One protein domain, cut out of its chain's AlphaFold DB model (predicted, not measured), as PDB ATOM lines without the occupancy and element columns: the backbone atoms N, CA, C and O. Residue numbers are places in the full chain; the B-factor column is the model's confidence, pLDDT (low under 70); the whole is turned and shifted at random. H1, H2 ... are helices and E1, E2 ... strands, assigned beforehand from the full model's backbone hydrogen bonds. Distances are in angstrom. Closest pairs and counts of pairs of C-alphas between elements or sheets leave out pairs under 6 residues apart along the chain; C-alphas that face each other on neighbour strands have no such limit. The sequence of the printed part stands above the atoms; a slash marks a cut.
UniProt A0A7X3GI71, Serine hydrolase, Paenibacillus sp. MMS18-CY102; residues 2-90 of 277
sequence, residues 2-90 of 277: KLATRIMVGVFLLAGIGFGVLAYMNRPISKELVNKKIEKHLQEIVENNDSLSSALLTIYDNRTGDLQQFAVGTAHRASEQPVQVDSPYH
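This is residues 2 to 90 of the 277 residues of the protein "Serine hydrolase" of Paenibacillus sp. MMS18-CY102 (UniProt A0A7X3GI71). A two-stranded hairpin, E1 and E2, with helix H2 packed on it near the hairpin's open end makes a small head, and residues 2 to 34, with the long helix H1 in residues 3 to 25, stick out from this head as a free arm. H2 and the hairpin part like a V from the end of H2, and residues 74 to 90, with no named element, fold back over the hairpin on the side away from H2. The printed part has 89 residues, with two named helices and two named strands in the order H1, H2, E1, E2; the sheet, in the order E1 - E2, is antiparallel, and the class is mixed, helices and strands. The whole is extended, with a radius of gyration of the C-alphas of 23.2 A and spans of 76 by 33 by 17 A.

Find C-alpha 54 at (25.483, -8.161, 8.186), where strand E1 begins; it runs over residues 54 to 61, 23.8 A from first to last C-alpha. Strand E2, residues 66 to 73, comes back over 24.0 A and ends at C-alpha 73, (29.498, -8.685, 7.145). Look before E1 for helix H2, residues 31 to 47, 24.2 A long. Helix H1, residues 3 to 25, begins at C-alpha 3, (45.548, 12.404, -50.846), and is 33.0 A long.

Start at the hairpin of E1 and E2, whose directions differ by 175 degrees. Look across it at N 57 and O 70, 2.9 A apart, and at N 68 and O 59, also 2.9 A, both within hydrogen-bond range. H2 has 8 pairs of C-alphas within 8 A of E2, the closest being those of Gln 43 and Val 72 at 5.8 A. With E1 it has 4 such pairs, the closest being the C-alphas of Val 46 and Ser 54 at 6.1 A. Farther out, H1 is apart from H2, E1 and E2. In H1 and H2 every O i to N i+4 pair is within hydrogen-bond range.

Look to Lys 2 and His 90 for the two C-alphas farthest apart, 77.1 A. Residues 2 to 34, of which 3 to 25 belong to H1 and 31 to 34 to H2, stand free, as do residues 61 to 66. Without these stretches the body has 50 residues, spans 30 by 23 by 17 A and has a radius of gyration of 10.5 A. The links H1 to H2 and E1 to E2 are tight, H2 to E1 is short, and no link is long. The printed part has no cut, its mean pLDDT is 89.0, and no printed residue is under 70.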
ATOM      1  N   LYS A   2      47.913   8.626 -52.849       80.44
ATOM      2  CA  LYS A   2      47.120   9.804 -53.266       80.44
ATOM      3  C   LYS A   2      46.351  10.373 -52.059       80.44
ATOM      4  O   LYS A   2      45.897   9.602 -51.218       80.44
ATOM      5  N   LEU A   3      46.214  11.700 -51.962       79.94
ATOM      6  CA  LEU A   3      45.548  12.404 -50.846       79.94
ATOM      7  C   LEU A   3      44.162  11.814 -50.514       79.94
ATOM      8  O   LEU A   3      43.845  11.603 -49.348       79.94
ATOM      9  N   ALA A   4      43.401  11.436 -51.544       78.94
ATOM     10  CA  ALA A   4      42.110  10.761 -51.413       78.94
ATOM     11  C   ALA A   4      42.180   9.447 -50.609       78.94
ATOM     12  O   ALA A   4      41.310   9.173 -49.789       78.94
ATOM     13  N   THR A   5      43.242   8.655 -50.776       79.00
ATOM     14  CA  THR A   5      43.448   7.409 -50.023       79.00
ATOM     15  C   THR A   5      43.705   7.686 -48.539       79.00
ATOM     16  O   THR A   5      43.199   6.962 -47.692       79.00
ATOM     17  N   ARG A   6      44.446   8.755 -48.204       81.12
ATOM     18  CA  ARG A   6      44.686   9.162 -46.804       81.12
ATOM     19  C   ARG A   6      43.404   9.623 -46.115       81.12
ATOM     20  O   ARG A   6      43.159   9.230 -44.980       81.12
ATOM     21  N   ILE A   7      42.588  10.413 -46.814       80.25
ATOM     22  CA  ILE A   7      41.296  10.890 -46.305       80.25
ATOM     23  C   ILE A   7      40.356   9.704 -46.068       80.25
ATOM     24  O   ILE A   7      39.788   9.577 -44.990       80.25
ATOM     25  N   MET A   8      40.255   8.787 -47.032       81.81
ATOM     26  CA  MET A   8      39.404   7.603 -46.924       81.81
ATOM     27  C   MET A   8      39.813   6.692 -45.757       81.81
ATOM     28  O   MET A   8      38.961   6.314 -44.960       81.81
ATOM     29  N   VAL A   9      41.110   6.402 -45.588       81.12
ATOM     30  CA  VAL A   9      41.610   5.617 -44.441       81.12
ATOM     31  C   VAL A   9      41.302   6.312 -43.108       81.12
ATOM     32  O   VAL A   9      40.880   5.650 -42.163       81.12
ATOM     33  N   GLY A  10      41.451   7.639 -43.037       78.69
ATOM     34  CA  GLY A  10      41.106   8.418 -41.843       78.69
ATOM     35  C   GLY A  10      39.617   8.352 -41.488       78.69
ATOM     36  O   GLY A  10      39.278   8.153 -40.325       78.69
ATOM     37  N   VAL A  11      38.730   8.444 -42.484       83.19
ATOM     38  CA  VAL A  11      37.274   8.320 -42.287       83.19
ATOM     39  C   VAL A  11      36.894   6.916 -41.814       83.19
ATOM     40  O   VAL A  11      36.115   6.792 -40.874       83.19
ATOM     41  N   PHE A  12      37.472   5.859 -42.395       84.31
ATOM     42  CA  PHE A  12      37.214   4.482 -41.953       84.31
ATOM     43  C   PHE A  12      37.723   4.207 -40.532       84.31
ATOM     44  O   PHE A  12      37.032   3.541 -39.766       84.31
ATOM     45  N   LEU A  13      38.886   4.747 -40.151       83.62
ATOM     46  CA  LEU A  13      39.397   4.645 -38.779       83.62
ATOM     47  C   LEU A  13      38.490   5.369 -37.781       83.62
ATOM     48  O   LEU A  13      38.147   4.797 -36.751       83.62
ATOM     49  N   LEU A  14      38.053   6.592 -38.096       81.62
ATOM     50  CA  LEU A  14      37.136   7.353 -37.243       81.62
ATOM     51  C   LEU A  14      35.768   6.676 -37.120       81.62
ATOM     52  O   LEU A  14      35.236   6.584 -36.017       81.62
ATOM     53  N   ALA A  15      35.224   6.151 -38.219       81.50
ATOM     54  CA  ALA A  15      33.975   5.396 -38.206       81.50
ATOM     55  C   ALA A  15      34.108   4.084 -37.413       81.50
ATOM     56  O   ALA A  15      33.218   3.750 -36.637       81.50
ATOM     57  N   GLY A  16      35.231   3.371 -37.549       82.81
ATOM     58  CA  GLY A  16      35.515   2.149 -36.795       82.81
ATOM     59  C   GLY A  16      35.672   2.396 -35.293       82.81
ATOM     60  O   GLY A  16      35.093   1.666 -34.491       82.81
ATOM     61  N   ILE A  17      36.388   3.456 -34.902       87.31
ATOM     62  CA  ILE A  17      36.511   3.879 -33.496       87.31
ATOM     63  C   ILE A  17      35.145   4.314 -32.956       87.31
ATOM     64  O   ILE A  17      34.745   3.864 -31.885       87.31
ATOM     65  N   GLY A  18      34.400   5.131 -33.708       85.38
ATOM     66  CA  GLY A  18      33.063   5.586 -33.322       85.38
ATOM     67  C   GLY A  18      32.082   4.428 -33.129       85.38
ATOM     68  O   GLY A  18      31.386   4.371 -32.115       85.38
ATOM     69  N   PHE A  19      32.079   3.458 -34.046       84.94
ATOM     70  CA  PHE A  19      31.267   2.248 -33.927       84.94
ATOM     71  C   PHE A  19      31.718   1.366 -32.757       84.94
ATOM     72  O   PHE A  19      30.878   0.849 -32.028       84.94
ATOM     73  N   GLY A  20      33.027   1.235 -32.522       83.62
ATOM     74  CA  GLY A  20      33.575   0.496 -31.381       83.62
ATOM     75  C   GLY A  20      33.177   1.098 -30.031       83.62
ATOM     76  O   GLY A  20      32.778   0.362 -29.130       83.62
ATOM     77  N   VAL A  21      33.213   2.428 -29.905       84.31
ATOM     78  CA  VAL A  21      32.774   3.149 -28.698       84.31
ATOM     79  C   VAL A  21      31.269   2.998 -28.492       84.31
ATOM     80  O   VAL A  21      30.848   2.644 -27.394       84.31
ATOM     81  N   LEU A  22      30.456   3.187 -29.536       81.44
ATOM     82  CA  LEU A  22      29.004   2.991 -29.452       81.44
ATOM     83  C   LEU A  22      28.647   1.551 -29.082       81.44
ATOM     84  O   LEU A  22      27.836   1.338 -28.187       81.44
ATOM     85  N   ALA A  23      29.285   0.560 -29.706       78.25
ATOM     86  CA  ALA A  23      29.080  -0.848 -29.382       78.25
ATOM     87  C   ALA A  23      29.499  -1.171 -27.942       78.25
ATOM     88  O   ALA A  23      28.832  -1.962 -27.286       78.25
ATOM     89  N   TYR A  24      30.570  -0.560 -27.430       77.88
ATOM     90  CA  TYR A  24      30.992  -0.711 -26.037       77.88
ATOM     91  C   TYR A  24      30.014  -0.049 -25.054       77.88
ATOM     92  O   TYR A  24      29.661  -0.660 -24.051       77.88
ATOM     93  N   MET A  25      29.531   1.160 -25.356       78.62
ATOM     94  CA  MET A  25      28.566   1.887 -24.519       78.62
ATOM     95  C   MET A  25      27.180   1.231 -24.496       78.62
ATOM     96  O   MET A  25      26.508   1.284 -23.472       78.62
ATOM     97  N   ASN A  26      26.771   0.593 -25.597       77.38
ATOM     98  CA  ASN A  26      25.505  -0.138 -25.698       77.38
ATOM     99  C   ASN A  26      25.624  -1.626 -25.341       77.38
ATOM    100  O   ASN A  26      24.658  -2.372 -25.527       77.38
ATOM    101  N   ARG A  27      26.777  -2.097 -24.843       75.12
ATOM    102  CA  ARG A  27      26.856  -3.467 -24.330       75.12
ATOM    103  C   ARG A  27      25.942  -3.585 -23.111       75.12
ATOM    104  O   ARG A  27      26.077  -2.785 -22.184       75.12
ATOM    105  N   PRO A  28      25.044  -4.583 -23.079       75.12
ATOM    106  CA  PRO A  28      24.282  -4.861 -21.875       75.12
ATOM    107  C   PRO A  28      25.260  -5.098 -20.723       75.12
ATOM    108  O   PRO A  28      26.288  -5.763 -20.890       75.12
ATOM    109  N   ILE A  29      24.959  -4.514 -19.563       80.81
ATOM    110  CA  ILE A  29      25.769  -4.693 -18.359       80.81
ATOM    111  C   ILE A  29      25.820  -6.195 -18.066       80.81
ATOM    112  O   ILE A  29      24.779  -6.850 -18.000       80.81
ATOM    113  N   SER A  30      27.023  -6.754 -17.919       86.88
ATOM    114  CA  SER A  30      27.153  -8.174 -17.603       86.88
ATOM    115  C   SER A  30      26.576  -8.458 -16.216       86.88
ATOM    116  O   SER A  30      26.719  -7.651 -15.296       86.88
ATOM    117  N   LYS A  31      25.971  -9.638 -16.052       85.69
ATOM    118  CA  LYS A  31      25.477 -10.127 -14.755       85.69
ATOM    119  C   LYS A  31      26.563 -10.036 -13.676       85.69
ATOM    120  O   LYS A  31      26.311  -9.533 -12.595       85.69
ATOM    121  N   GLU A  32      27.803 -10.392 -14.011       89.19
ATOM    122  CA  GLU A  32      28.950 -10.269 -13.102       89.19
ATOM    123  C   GLU A  32      29.193  -8.825 -12.628       89.19
ATOM    124  O   GLU A  32      29.435  -8.592 -11.445       89.19
ATOM    125  N   LEU A  33      29.106  -7.838 -13.527       90.75
ATOM    126  CA  LEU A  33      29.295  -6.435 -13.161       90.75
ATOM    127  C   LEU A  33      28.137  -5.913 -12.300       90.75
ATOM    128  O   LEU A  33      28.373  -5.116 -11.394       90.75
ATOM    129  N   VAL A  34      26.902  -6.357 -12.557       91.88
ATOM    130  CA  VAL A  34      25.752  -6.058 -11.687       91.88
ATOM    131  C   VAL A  34      25.969  -6.662 -10.301       91.88
ATOM    132  O   VAL A  34      25.865  -5.944  -9.311       91.88
ATOM    133  N   ASN A  35      26.361  -7.933 -10.224       93.19
ATOM    134  CA  ASN A  35      26.572  -8.644  -8.963       93.19
ATOM    135  C   ASN A  35      27.660  -7.981  -8.115       93.19
ATOM    136  O   ASN A  35      27.424  -7.699  -6.945       93.19
ATOM    137  N   LYS A  36      28.802  -7.621  -8.718       94.50
ATOM    138  CA  LYS A  36      29.867  -6.875  -8.023       94.50
ATOM    139  C   LYS A  36      29.392  -5.518  -7.506       94.50
ATOM    140  O   LYS A  36      29.822  -5.082  -6.444       94.50
ATOM    141  N   LYS A  37      28.523  -4.827  -8.251       95.50
ATOM    142  CA  LYS A  37      27.941  -3.554  -7.802       95.50
ATOM    143  C   LYS A  37      26.983  -3.748  -6.628       95.50
ATOM    144  O   LYS A  37      27.027  -2.940  -5.707       95.50
ATOM    145  N   ILE A  38      26.152  -4.790  -6.657       96.25
ATOM    146  CA  ILE A  38      25.240  -5.140  -5.558       96.25
ATOM    147  C   ILE A  38      26.041  -5.464  -4.299       96.25
ATOM    148  O   ILE A  38      25.813  -4.848  -3.265       96.25
ATOM    149  N   GLU A  39      27.007  -6.377  -4.395       96.25
ATOM    150  CA  GLU A  39      27.837  -6.799  -3.264       96.25
ATOM    151  C   GLU A  39      28.590  -5.618  -2.647       96.25
ATOM    152  O   GLU A  39      28.495  -5.391  -1.443       96.25
ATOM    153  N   LYS A  40      29.239  -4.796  -3.485       97.25
ATOM    154  CA  LYS A  40      29.911  -3.574  -3.033       97.25
ATOM    155  C   LYS A  40      28.950  -2.633  -2.302       97.25
ATOM    156  O   LYS A  40      29.304  -2.095  -1.261       97.25
ATOM    157  N   HIS A  41      27.744  -2.437  -2.830       97.38
ATOM    158  CA  HIS A  41      26.765  -1.552  -2.207       97.38
ATOM    159  C   HIS A  41      26.260  -2.091  -0.862       97.38
ATOM    160  O   HIS A  41      26.142  -1.333   0.097       97.38
ATOM    161  N   LEU A  42      25.996  -3.399  -0.763       97.50
ATOM    162  CA  LEU A  42      25.632  -4.037   0.503       97.50
ATOM    163  C   LEU A  42      26.760  -3.899   1.532       97.50
ATOM    164  O   LEU A  42      26.492  -3.595   2.693       97.50
ATOM    165  N   GLN A  43      28.010  -4.089   1.106       96.75
ATOM    166  CA  GLN A  43      29.173  -3.929   1.972       96.75
ATOM    167  C   GLN A  43      29.294  -2.491   2.491       96.75
ATOM    168  O   GLN A  43      29.419  -2.294   3.695       96.75
ATOM    169  N   GLU A  44      29.147  -1.492   1.616       97.56
ATOM    170  CA  GLU A  44      29.126  -0.078   2.010       97.56
ATOM    171  C   GLU A  44      27.998   0.231   3.012       97.56
ATOM    172  O   GLU A  44      28.196   1.030   3.925       97.56
ATOM    173  N   ILE A  45      26.816  -0.390   2.886       96.25
ATOM    174  CA  ILE A  45      25.714  -0.214   3.851       96.25
ATOM    175  C   ILE A  45      26.098  -0.744   5.235       96.25
ATOM    176  O   ILE A  45      25.815  -0.085   6.235       96.25
ATOM    177  N   VAL A  46      26.720  -1.924   5.299       95.75
ATOM    178  CA  VAL A  46      27.140  -2.530   6.572       95.75
ATOM    179  C   VAL A  46      28.283  -1.735   7.201       95.75
ATOM    180  O   VAL A  46      28.217  -1.413   8.381       95.75
ATOM    181  N   GLU A  47      29.296  -1.351   6.422       94.19
ATOM    182  CA  GLU A  47      30.465  -0.605   6.918       94.19
ATOM    183  C   GLU A  47      30.115   0.804   7.416       94.19
ATOM    184  O   GLU A  47      30.756   1.306   8.335       94.19
ATOM    185  N   ASN A  48      29.088   1.441   6.846       96.06
ATOM    186  CA  ASN A  48      28.659   2.787   7.240       96.06
ATOM    187  C   ASN A  48      27.578   2.799   8.337       96.06
ATOM    188  O   ASN A  48      27.052   3.869   8.656       96.06
ATOM    189  N   ASN A  49      27.206   1.645   8.904       93.62
ATOM    190  CA  ASN A  49      26.174   1.563   9.936       93.62
ATOM    191  C   ASN A  49      26.564   0.612  11.075       93.62
ATOM    192  O   ASN A  49      26.299  -0.585  11.017       93.62
ATOM    193  N   ASP A  50      27.056   1.181  12.179       89.00
ATOM    194  CA  ASP A  50      27.485   0.445  13.382       89.00
ATOM    195  C   ASP A  50      26.393  -0.419  14.045       89.00
ATOM    196  O   ASP A  50      26.686  -1.229  14.935       89.00
ATOM    197  N   SER A  51      25.122  -0.225  13.674       90.38
ATOM    198  CA  SER A  51      23.997  -1.035  14.162       90.38
ATOM    199  C   SER A  51      23.780  -2.307  13.339       90.38
ATOM    200  O   SER A  51      23.091  -3.216  13.804       90.38
ATOM    201  N   LEU A  52      24.351  -2.391  12.135       92.62
ATOM    202  CA  LEU A  52      24.280  -3.560  11.267       92.62
ATOM    203  C   LEU A  52      25.546  -4.402  11.433       92.62
ATOM    204  O   LEU A  52      26.658  -3.895  11.415       92.62
ATOM    205  N   SER A  53      25.370  -5.715  11.588       93.19
ATOM    206  CA  SER A  53      26.498  -6.663  11.556       93.19
ATOM    207  C   SER A  53      26.634  -7.359  10.208       93.19
ATOM    208  O   SER A  53      27.734  -7.742   9.821       93.19
ATOM    209  N   SER A  54      25.529  -7.495   9.479       95.06
ATOM    210  CA  SER A  54      25.483  -8.161   8.186       95.06
ATOM    211  C   SER A  54      24.279  -7.724   7.359       95.06
ATOM    212  O   SER A  54      23.314  -7.158   7.880       95.06
ATOM    213  N   ALA A  55      24.349  -8.013   6.062       95.31
ATOM    214  CA  ALA A  55      23.235  -7.916   5.131       95.31
ATOM    215  C   ALA A  55      23.222  -9.146   4.215       95.31
ATOM    216  O   ALA A  55      24.264  -9.554   3.698       95.31
ATOM    217  N   LEU A  56      22.036  -9.723   4.015       95.06
ATOM    218  CA  LEU A  56      21.802 -10.823   3.084       95.06
ATOM    219  C   LEU A  56      20.770 -10.385   2.046       95.06
ATOM    220  O   LEU A  56      19.791  -9.714   2.379       95.06
ATOM    221  N   LEU A  57      20.969 -10.785   0.793       96.19
ATOM    222  CA  LEU A  57      20.041 -10.521  -0.303       96.19
ATOM    223  C   LEU A  57      19.922 -11.761  -1.183       96.19
ATOM    224  O   LEU A  57      20.925 -12.279  -1.662       96.19
ATOM    225  N   THR A  58      18.688 -12.191  -1.438       95.12
ATOM    226  CA  THR A  58      18.374 -13.235  -2.419       95.12
ATOM    227  C   THR A  58      17.498 -12.647  -3.520       95.12
ATOM    228  O   THR A  58      16.486 -12.009  -3.236       95.12
ATOM    229  N   ILE A  59      17.884 -12.860  -4.776       95.00
ATOM    230  CA  ILE A  59      17.133 -12.465  -5.970       95.00
ATOM    231  C   ILE A  59      16.822 -13.735  -6.753       95.00
ATOM    232  O   ILE A  59      17.736 -14.466  -7.134       95.00
ATOM    233  N   TYR A  60      15.538 -13.976  -7.005       94.75
ATOM    234  CA  TYR A  60      15.068 -15.111  -7.789       94.75
ATOM    235  C   TYR A  60      14.218 -14.630  -8.968       94.75
ATOM    236  O   TYR A  60      13.246 -13.898  -8.775       94.75
ATOM    237  N   ASP A  61      14.582 -15.041 -10.182       93.12
ATOM    238  CA  ASP A  61      13.791 -14.823 -11.395       93.12
ATOM    239  C   ASP A  61      13.117 -16.132 -11.812       93.12
ATOM    240  O   ASP A  61      13.745 -17.044 -12.350       93.12
ATOM    241  N   ASN A  62      11.804 -16.206 -11.610       94.44
ATOM    242  CA  ASN A  62      11.018 -17.395 -11.927       94.44
ATOM    243  C   ASN A  62      10.923 -17.700 -13.432       94.44
ATOM    244  O   ASN A  62      10.569 -18.819 -13.797       94.44
ATOM    245  N   ARG A  63      11.222 -16.739 -14.314       95.19
ATOM    246  CA  ARG A  63      11.172 -16.946 -15.768       95.19
ATOM    247  C   ARG A  63      12.395 -17.690 -16.279       95.19
ATOM    248  O   ARG A  63      12.302 -18.399 -17.276       95.19
ATOM    249  N   THR A  64      13.538 -17.455 -15.645       93.69
ATOM    250  CA  THR A  64      14.834 -18.019 -16.044       93.69
ATOM    251  C   THR A  64      15.302 -19.121 -15.098       93.69
ATOM    252  O   THR A  64      16.142 -19.927 -15.485       93.69
ATOM    253  N   GLY A  65      14.748 -19.179 -13.883       93.12
ATOM    254  CA  GLY A  65      15.253 -20.015 -12.796       93.12
ATOM    255  C   GLY A  65      16.532 -19.456 -12.165       93.12
ATOM    256  O   GLY A  65      17.170 -20.148 -11.376       93.12
ATOM    257  N   ASP A  66      16.928 -18.225 -12.507       92.12
ATOM    258  CA  ASP A  66      18.139 -17.613 -11.975       92.12
ATOM    259  C   ASP A  66      17.974 -17.295 -10.485       92.12
ATOM    260  O   ASP A  66      17.136 -16.481 -10.097       92.12
ATOM    261  N   LEU A  67      18.845 -17.887  -9.669       94.12
ATOM    262  CA  LEU A  67      19.006 -17.581  -8.253       94.12
ATOM    263  C   LEU A  67      20.338 -16.858  -8.031       94.12
ATOM    264  O   LEU A  67      21.388 -17.298  -8.500       94.12
ATOM    265  N   GLN A  68      20.296 -15.736  -7.322       94.31
ATOM    266  CA  GLN A  68      21.475 -14.965  -6.939       94.31
ATOM    267  C   GLN A  68      21.397 -14.659  -5.454       94.31
ATOM    268  O   GLN A  68      20.367 -14.187  -4.976       94.31
ATOM    269  N   GLN A  69      22.483 -14.916  -4.737       96.12
ATOM    270  CA  GLN A  69      22.546 -14.734  -3.296       96.12
ATOM    271  C   GLN A  69      23.804 -13.959  -2.934       96.12
ATOM    272  O   GLN A  69      24.871 -14.180  -3.507       96.12
ATOM    273  N   PHE A  70      23.655 -13.049  -1.985       96.88
ATOM    274  CA  PHE A  70      24.707 -12.177  -1.490       96.88
ATOM    275  C   PHE A  70      24.654 -12.181   0.032       96.88
ATOM    276  O   PHE A  70      23.565 -12.129   0.610       96.88
ATOM    277  N   ALA A  71      25.817 -12.217   0.672       96.31
ATOM    278  CA  ALA A  71      25.955 -12.116   2.116       96.31
ATOM    279  C   ALA A  71      27.227 -11.320   2.427       96.31
ATOM    280  O   ALA A  71      28.301 -11.649   1.932       96.31
ATOM    281  N   VAL A  72      27.096 -10.252   3.212       96.56
ATOM    282  CA  VAL A  72      28.210  -9.377   3.606       96.56
ATOM    283  C   VAL A  72      28.172  -9.118   5.107       96.56
ATOM    284  O   VAL A  72      27.098  -9.094   5.711       96.56
ATOM    285  N   GLY A  73      29.341  -8.896   5.705       94.88
ATOM    286  CA  GLY A  73      29.498  -8.685   7.145       94.88
ATOM    287  C   GLY A  73      29.712  -9.985   7.926       94.88
ATOM    288  O   GLY A  73      30.197 -10.983   7.388       94.88
ATOM    289  N   THR A  74      29.370  -9.978   9.210       93.75
ATOM    290  CA  THR A  74      29.641 -11.077  10.144       93.75
ATOM    291  C   THR A  74      28.360 -11.723  10.666       93.75
ATOM    292  O   THR A  74      27.278 -11.132  10.656       93.75
ATOM    293  N   ALA A  75      28.471 -12.970  11.129       87.19
ATOM    294  CA  ALA A  75      27.331 -13.767  11.594       87.19
ATOM    295  C   ALA A  75      26.564 -13.108  12.759       87.19
ATOM    296  O   ALA A  75      25.361 -13.298  12.907       87.19
ATOM    297  N   HIS A  76      27.257 -12.331  13.592       83.62
ATOM    298  CA  HIS A  76      26.669 -11.440  14.591       83.62
ATOM    299  C   HIS A  76      27.687 -10.364  14.981       83.62
ATOM    300  O   HIS A  76      28.884 -10.545  14.782       83.62
ATOM    301  N   ARG A  77      27.240  -9.283  15.634       81.44
ATOM    302  CA  ARG A  77      28.071  -8.102  15.957       81.44
ATOM    303  C   ARG A  77      29.416  -8.405  16.636       81.44
ATOM    304  O   ARG A  77      30.397  -7.739  16.349       81.44
ATOM    305  N   ALA A  78      29.457  -9.388  17.536       82.88
ATOM    306  CA  ALA A  78      30.682  -9.803  18.233       82.88
ATOM    307  C   ALA A  78      31.479 -10.925  17.527       82.88
ATOM    308  O   ALA A  78      32.422 -11.453  18.106       82.88
ATOM    309  N   SER A  79      31.054 -11.359  16.338       84.12
ATOM    310  CA  SER A  79      31.673 -12.461  15.599       84.12
ATOM    311  C   SER A  79      32.721 -11.931  14.635       84.12
ATOM    312  O   SER A  79      32.477 -10.946  13.945       84.12
ATOM    313  N   GLU A  80      33.831 -12.652  14.516       87.62
ATOM    314  CA  GLU A  80      34.772 -12.511  13.398       87.62
ATOM    315  C   GLU A  80      34.403 -13.432  12.220       87.62
ATOM    316  O   GLU A  80      34.976 -13.322  11.138       87.62
ATOM    317  N   GLN A  81      33.447 -14.350  12.410       92.12
ATOM    318  CA  GLN A  81      33.013 -15.270  11.361       92.12
ATOM    319  C   GLN A  81      32.116 -14.546  10.351       92.12
ATOM    320  O   GLN A  81      31.155 -13.888  10.775       92.12
ATOM    321  N   PRO A  82      32.372 -14.687   9.037       93.69
ATOM    322  CA  PRO A  82      31.532 -14.091   8.009       93.69
ATOM    323  C   PRO A  82      30.132 -14.709   8.031       93.69
ATOM    324  O   PRO A  82      29.971 -15.912   8.259       93.69
ATOM    325  N   VAL A  83      29.117 -13.885   7.775       95.25
ATOM    326  CA  VAL A  83      27.752 -14.383   7.564       95.25
ATOM    327  C   VAL A  83      27.692 -15.230   6.286       95.25
ATOM    328  O   VAL A  83      28.415 -14.962   5.328       95.25
ATOM    329  N   GLN A  84      26.848 -16.257   6.269       93.44
ATOM    330  CA  GLN A  84      26.621 -17.111   5.100       93.44
ATOM    331  C   GLN A  84      25.241 -16.836   4.496       93.44
ATOM    332  O   GLN A  84      24.342 -16.364   5.191       93.44
ATOM    333  N   VAL A  85      25.056 -17.139   3.210       93.44
ATOM    334  CA  VAL A  85      23.783 -16.910   2.492       93.44
ATOM    335  C   VAL A  85      22.603 -17.712   3.055       93.44
ATOM    336  O   VAL A  85      21.455 -17.329   2.852       93.44
ATOM    337  N   ASP A  86      22.890 -18.793   3.775       90.25
ATOM    338  CA  ASP A  86      21.959 -19.693   4.462       90.25
ATOM    339  C   ASP A  86      21.913 -19.452   5.985       90.25
ATOM    340  O   ASP A  86      21.286 -20.204   6.729       90.25
ATOM    341  N   SER A  87      22.564 -18.393   6.482       89.44
ATOM    342  CA  SER A  87      22.537 -18.079   7.912       89.44
ATOM    343  C   SER A  87      21.113 -17.737   8.372       89.44
ATOM    344  O   SER A  87      20.472 -16.858   7.786       89.44
ATOM    345  N   PRO A  88      20.610 -18.364   9.452       86.56
ATOM    346  CA  PRO A  88      19.272 -18.087   9.949       86.56
ATOM    347  C   PRO A  88      19.194 -16.672  10.525       86.56
ATOM    348  O   PRO A  88      20.103 -16.209  11.215       86.56
ATOM    349  N   TYR A  89      18.063 -16.008  10.308       87.19
ATOM    350  CA  TYR A  89      17.793 -14.670  10.826       87.19
ATOM    351  C   TYR A  89      16.402 -14.586  11.455       87.19
ATOM    352  O   TYR A  89      15.500 -15.378  11.177       87.19
ATOM    353  N   HIS A  90      16.208 -13.593  12.320       88.00
ATOM    354  CA  HIS A  90      14.892 -13.305  12.873       88.00
ATOM    355  C   HIS A  90      14.021 -12.632  11.811       88.00
ATOM    356  O   HIS A  90      14.161 -11.444  11.542       88.00
TER     357      HIS A  90